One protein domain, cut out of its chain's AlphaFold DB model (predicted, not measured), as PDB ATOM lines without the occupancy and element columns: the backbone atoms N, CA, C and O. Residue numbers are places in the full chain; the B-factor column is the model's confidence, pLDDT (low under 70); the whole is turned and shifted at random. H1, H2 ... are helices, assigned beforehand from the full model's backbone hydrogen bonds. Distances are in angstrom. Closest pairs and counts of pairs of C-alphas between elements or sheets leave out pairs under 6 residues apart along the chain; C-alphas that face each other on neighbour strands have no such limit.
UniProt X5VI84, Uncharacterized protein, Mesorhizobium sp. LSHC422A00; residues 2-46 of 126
ATOM      1  N   HIS A   2      91.085 102.388  95.972       60.03
ATOM      2  CA  HIS A   2      91.198 103.849  95.805       60.03
ATOM      3  C   HIS A   2      92.635 104.390  95.656       60.03
ATOM      4  O   HIS A   2      92.908 105.156  94.739       60.03
ATOM      5  N   THR A   3      93.579 103.917  96.470       66.88
ATOM      6  CA  THR A   3      94.976 104.395  96.462       66.88
ATOM      7  C   THR A   3      95.706 104.136  95.140       66.88
ATOM      8  O   THR A   3      96.443 104.984  94.649       66.88
ATOM      9  N   LYS A   4      95.460 102.987  94.498       67.38
ATOM     10  CA  LYS A   4      96.063 102.650  93.195       67.38
ATOM     11  C   LYS A   4      95.537 103.552  92.071       67.38
ATOM     12  O   LYS A   4      96.280 103.908  91.159       67.38
ATOM     13  N   VAL A   5      94.267 103.947  92.141       73.06
ATOM     14  CA  VAL A   5      93.652 104.853  91.159       73.06
ATOM     15  C   VAL A   5      94.202 106.272  91.316       73.06
ATOM     16  O   VAL A   5      94.545 106.901  90.316       73.06
ATOM     17  N   GLU A   6      94.398 106.743  92.548       70.62
ATOM     18  CA  GLU A   6      95.009 108.052  92.804       70.62
ATOM     19  C   GLU A   6      96.451 108.135  92.296       70.62
ATOM     20  O   GLU A   6      96.773 109.074  91.563       70.62
ATOM     21  N   ILE A   7      97.287 107.127  92.573       74.19
ATOM     22  CA  ILE A   7      98.689 107.083  92.114       74.19
ATOM     23  C   ILE A   7      98.763 107.168  90.582       74.19
ATOM     24  O   ILE A   7      99.460 108.020  90.033       74.19
ATOM     25  N   THR A   8      97.969 106.361  89.874       75.25
ATOM     26  CA  THR A   8      97.974 106.345  88.396       75.25
ATOM     27  C   THR A   8      97.407 107.622  87.766       75.25
ATOM     28  O   THR A   8      97.721 107.951  86.618       75.25
ATOM     29  N   SER A   9      96.545 108.350  88.480       80.12
ATOM     30  CA  SER A   9      96.047 109.655  88.039       80.12
ATOM     31  C   SER A   9      97.110 110.743  88.215       80.12
ATOM     32  O   SER A   9      97.294 111.578  87.326       80.12
ATOM     33  N   ASN A  10      97.863 110.683  89.316       83.06
ATOM     34  CA  ASN A  10      98.906 111.644  89.644       83.06
ATOM     35  C   ASN A  10     100.109 111.496  88.700       83.06
ATOM     36  O   ASN A  10     100.568 112.475  88.119       83.06
ATOM     37  N   GLU A  11     100.532 110.262  88.409       84.44
ATOM     38  CA  GLU A  11     101.582 109.989  87.419       84.44
ATOM     39  C   GLU A  11     101.225 110.501  86.018       84.44
ATOM     40  O   GLU A  11     102.077 111.043  85.308       84.44
ATOM     41  N   ARG A  12      99.957 110.364  85.608       82.00
ATOM     42  CA  ARG A  12      99.484 110.894  84.321       82.00
ATOM     43  C   ARG A  12      99.538 112.417  84.284       82.00
ATOM     44  O   ARG A  12     100.024 112.969  83.300       82.00
ATOM     45  N   ARG A  13      99.103 113.095  85.351       81.19
ATOM     46  CA  ARG A  13      99.183 114.563  85.458       81.19
ATOM     47  C   ARG A  13     100.630 115.052  85.468       81.19
ATOM     48  O   ARG A  13     100.950 115.987  84.741       81.19
ATOM     49  N   ALA A  14     101.513 114.380  86.204       81.56
ATOM     50  CA  ALA A  14     102.938 114.695  86.235       81.56
ATOM     51  C   ALA A  14     103.595 114.531  84.853       81.56
ATOM     52  O   ALA A  14     104.314 115.422  84.401       81.56
ATOM     53  N   LYS A  15     103.296 113.440  84.132       79.06
ATOM     54  CA  LYS A  15     103.790 113.225  82.760       79.06
ATOM     55  C   LYS A  15     103.280 114.275  81.775       79.06
ATOM     56  O   LYS A  15     104.048 114.716  80.922       79.06
ATOM     57  N   LEU A  16     102.013 114.677  81.876       81.94
ATOM     58  CA  LEU A  16     101.447 115.727  81.024       81.94
ATOM     59  C   LEU A  16     102.090 117.088  81.315       81.94
ATOM     60  O   LEU A  16     102.489 117.772  80.379       81.94
ATOM     61  N   ALA A  17     102.292 117.439  82.587       77.38
ATOM     62  CA  ALA A  17     102.957 118.682  82.977       77.38
ATOM     63  C   ALA A  17     104.423 118.752  82.504       77.38
ATOM     64  O   ALA A  17     104.885 119.805  82.070       77.38
ATOM     65  N   LEU A  18     105.145 117.626  82.540       76.94
ATOM     66  CA  LEU A  18     106.504 117.512  81.999       76.94
ATOM     67  C   LEU A  18     106.542 117.735  80.484       76.94
ATOM     68  O   LEU A  18     107.393 118.472  79.993       76.94
ATOM     69  N   ARG A  19     105.600 117.134  79.748       79.06
ATOM     70  CA  ARG A  19     105.490 117.317  78.293       79.06
ATOM     71  C   ARG A  19     105.117 118.750  77.921       79.06
ATOM     72  O   ARG A  19     105.685 119.281  76.974       79.06
ATOM     73  N   GLN A  20     104.229 119.376  78.691       80.94
ATOM     74  CA  GLN A  20     103.854 120.777  78.506       80.94
ATOM     75  C   GLN A  20     105.079 121.692  78.656       80.94
ATOM     76  O   GLN A  20     105.410 122.436  77.741       80.94
ATOM     77  N   ARG A  21     105.842 121.550  79.751       72.00
ATOM     78  CA  ARG A  21     107.055 122.355  79.982       72.00
ATOM     79  C   ARG A  21     108.146 122.126  78.937       72.00
ATOM     80  O   ARG A  21     108.847 123.072  78.595       72.00
ATOM     81  N   ALA A  22     108.284 120.901  78.431       71.56
ATOM     82  CA  ALA A  22     109.221 120.600  77.351       71.56
ATOM     83  C   ALA A  22     108.835 121.291  76.032       71.56
ATOM     84  O   ALA A  22     109.719 121.685  75.276       71.56
ATOM     85  N   SER A  23     107.534 121.464  75.775       77.06
ATOM     86  CA  SER A  23     107.027 122.199  74.611       77.06
ATOM     87  C   SER A  23     107.153 123.712  74.776       77.06
ATOM     88  O   SER A  23     107.472 124.400  73.811       77.06
ATOM     89  N   ASP A  24     106.914 124.229  75.983       82.19
ATOM     90  CA  ASP A  24     106.921 125.670  76.250       82.19
ATOM     91  C   ASP A  24     108.352 126.236  76.336       82.19
ATOM     92  O   ASP A  24     108.592 127.382  75.955       82.19
ATOM     93  N   TYR A  25     109.323 125.438  76.806       81.62
ATOM     94  CA  TYR A  25     110.704 125.886  77.044       81.62
ATOM     95  C   TYR A  25     111.771 124.888  76.553       81.62
ATOM     96  O   TYR A  25     112.641 124.480  77.333       81.62
ATOM     97  N   PRO A  26     111.771 124.499  75.264       80.19
ATOM     98  CA  PRO A  26     112.710 123.503  74.747       80.19
ATOM     99  C   PRO A  26     114.168 123.948  74.927       80.19
ATOM    100  O   PRO A  26     115.002 123.180  75.404       80.19
ATOM    101  N   VAL A  27     114.468 125.221  74.642       86.56
ATOM    102  CA  VAL A  27     115.825 125.786  74.754       86.56
ATOM    103  C   VAL A  27     116.347 125.742  76.194       86.56
ATOM    104  O   VAL A  27     117.496 125.365  76.407       86.56
ATOM    105  N   ALA A  28     115.504 126.046  77.188       86.81
ATOM    106  CA  ALA A  28     115.899 126.045  78.598       86.81
ATOM    107  C   ALA A  28     116.176 124.628  79.137       86.81
ATOM    108  O   ALA A  28     117.072 124.431  79.959       86.81
ATOM    109  N   MET A  29     115.427 123.621  78.670       85.12
ATOM    110  CA  MET A  29     115.674 122.230  79.063       85.12
ATOM    111  C   MET A  29     116.987 121.706  78.476       85.12
ATOM    112  O   MET A  29     117.779 121.101  79.200       85.12
ATOM    113  N   PHE A  30     117.256 121.977  77.196       86.44
ATOM    114  CA  PHE A  30     118.519 121.579  76.573       86.44
ATOM    115  C   PHE A  30     119.720 122.316  77.169       86.44
ATOM    116  O   PHE A  30     120.756 121.691  77.393       86.44
ATOM    117  N   SER A  31     119.589 123.604  77.505       90.94
ATOM    118  CA  SER A  31     120.669 124.342  78.168       90.94
ATOM    119  C   SER A  31     120.966 123.797  79.564       90.94
ATOM    120  O   SER A  31     122.129 123.691  79.941       90.94
ATOM    121  N   MET A  32     119.937 123.408  80.324       90.00
ATOM    122  CA  MET A  32     120.111 122.813  81.652       90.00
ATOM    123  C   MET A  32     120.797 121.443  81.569       90.00
ATOM    124  O   MET A  32     121.741 121.184  82.312       90.00
ATOM    125  N   LEU A  33     120.403 120.604  80.603       89.06
ATOM    126  CA  LEU A  33     121.080 119.333  80.319       89.06
ATOM    127  C   LEU A  33     122.549 119.540  79.919       89.06
ATOM    128  O   LEU A  33     123.425 118.848  80.438       89.06
ATOM    129  N   GLY A  34     122.828 120.509  79.045       89.69
ATOM    130  CA  GLY A  34     124.190 120.854  78.633       89.69
ATOM    131  C   GLY A  34     125.049 121.359  79.795       89.69
ATOM    132  O   GLY A  34     126.175 120.899  79.976       89.69
ATOM    133  N   ALA A  35     124.503 122.243  80.634       90.19
ATOM    134  CA  ALA A  35     125.185 122.749  81.822       90.19
ATOM    135  C   ALA A  35     125.499 121.628  82.828       90.19
ATOM    136  O   ALA A  35     126.609 121.565  83.353       90.19
ATOM    137  N   CYS A  36     124.561 120.701  83.046       89.56
ATOM    138  CA  CYS A  36     124.793 119.519  83.874       89.56
ATOM    139  C   CYS A  36     125.912 118.632  83.311       89.56
ATOM    140  O   CYS A  36     126.773 118.194  84.070       89.56
ATOM    141  N   ALA A  37     125.946 118.387  81.998       85.94
ATOM    142  CA  ALA A  37     127.001 117.585  81.377       85.94
ATOM    143  C   ALA A  37     128.394 118.218  81.554       85.94
ATOM    144  O   ALA A  37     129.351 117.526  81.904       85.94
ATOM    145  N   LEU A  38     128.501 119.539  81.384       84.94
ATOM    146  CA  LEU A  38     129.744 120.282  81.621       84.94
ATOM    147  C   LEU A  38     130.169 120.249  83.095       84.94
ATOM    148  O   LEU A  38     131.345 120.059  83.392       84.94
ATOM    149  N   ALA A  39     129.221 120.379  84.023       85.62
ATOM    150  CA  ALA A  39     129.504 120.259  85.450       85.62
ATOM    151  C   ALA A  39     130.024 118.857  85.810       85.62
ATOM    152  O   ALA A  39     130.969 118.729  86.586       85.62
ATOM    153  N   VAL A  40     129.467 117.802  85.202       83.50
ATOM    154  CA  VAL A  40     129.952 116.428  85.391       83.50
ATOM    155  C   VAL A  40     131.392 116.278  84.905       83.50
ATOM    156  O   VAL A  40     132.177 115.651  85.607       83.50
ATOM    157  N   MET A  41     131.791 116.906  83.793       80.00
ATOM    158  CA  MET A  41     133.197 116.892  83.350       80.00
ATOM    159  C   MET A  41     134.160 117.537  84.361       80.00
ATOM    160  O   MET A  41     135.298 117.094  84.487       80.00
ATOM    161  N   PHE A  42     133.719 118.551  85.113       75.25
ATOM    162  CA  PHE A  42     134.522 119.144  86.193       75.25
ATOM    163  C   PHE A  42     134.668 118.224  87.411       75.25
ATOM    164  O   PHE A  42     135.673 118.283  88.116       75.25
ATOM    165  N   LEU A  43     133.659 117.394  87.677       72.12
ATOM    166  CA  LEU A  43     133.624 116.465  88.807       72.12
ATOM    167  C   LEU A  43     134.232 115.098  88.473       72.12
ATOM    168  O   LEU A  43     134.579 114.349  89.387       72.12
ATOM    169  N   THR A  44     134.372 114.750  87.190       67.31
ATOM    170  CA  THR A  44     135.110 113.553  86.792       67.31
ATOM    171  C   THR A  44     136.588 113.757  87.111       67.31
ATOM    172  O   THR A  44     137.185 114.702  86.589       67.31
ATOM    173  N   PRO A  45     137.211 112.903  87.946       59.72
ATOM    174  CA  PRO A  45     138.643 112.986  88.176       59.72
ATOM    175  C   PRO A  45     139.348 112.874  86.827       59.72
ATOM    176  O   PRO A  45     139.078 111.953  86.056       59.72
ATOM    177  N   ALA A  46     140.240 113.818  86.536       58.34
ATOM    178  CA  ALA A  46     141.048 113.813  85.328       58.34
ATOM    179  C   ALA A  46     142.124 112.713  85.409       58.34
ATOM    180  O   ALA A  46     143.322 112.979  85.442       58.34
TER     181      ALA A  46
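AT A GLANCE: This is residues 2 to 46 of the 126 residues of an uncharacterized protein of Mesorhizobium sp. LSHC422A00 (UniProt X5VI84). Two straight helices, H1 and then H2, meet near their ends at about a right angle and make a wide, flat V or L. The tight turn between them is the corner, the arms stand free, and a short tail of residues 44 to 46 follows H2. The printed part has 45 residues with two named helices and no named strand, all helix by class. It is extended, with a radius of gyration of the C-alphas of 16.4 A and spans of 52 by 26 by 5 A.

HOW THE PARTS SIT: H1, residues 2 to 24, and H2, residues 26 to 43, are joined by a tight link of 1 residue, Tyr 25. They are close but not clearly touching, and their closest C-alphas, those of Ala 22 and Met 29, are 6.9 A apart. Their lines are about perpendicular, at 85 degrees. In H1 and H2 every O i to N i+4 pair is within hydrogen-bond range.

IN THESE COORDINATES: H1 begins at C-alpha 2, (91.198, 103.849, 95.805), and measures 33.3 A to C-alpha 24, (106.921, 125.670, 76.250). H2 measures 26.2 A and ends at C-alpha 43, (133.624, 116.465, 88.807).

THE WHOLE: The C-alphas of His 2 and Ala 46, the two farthest apart, are 51.9 A apart. The printed part has no cut. Confidence is low, with pLDDT under 70, at residues 2 to 4 and 44 to 46.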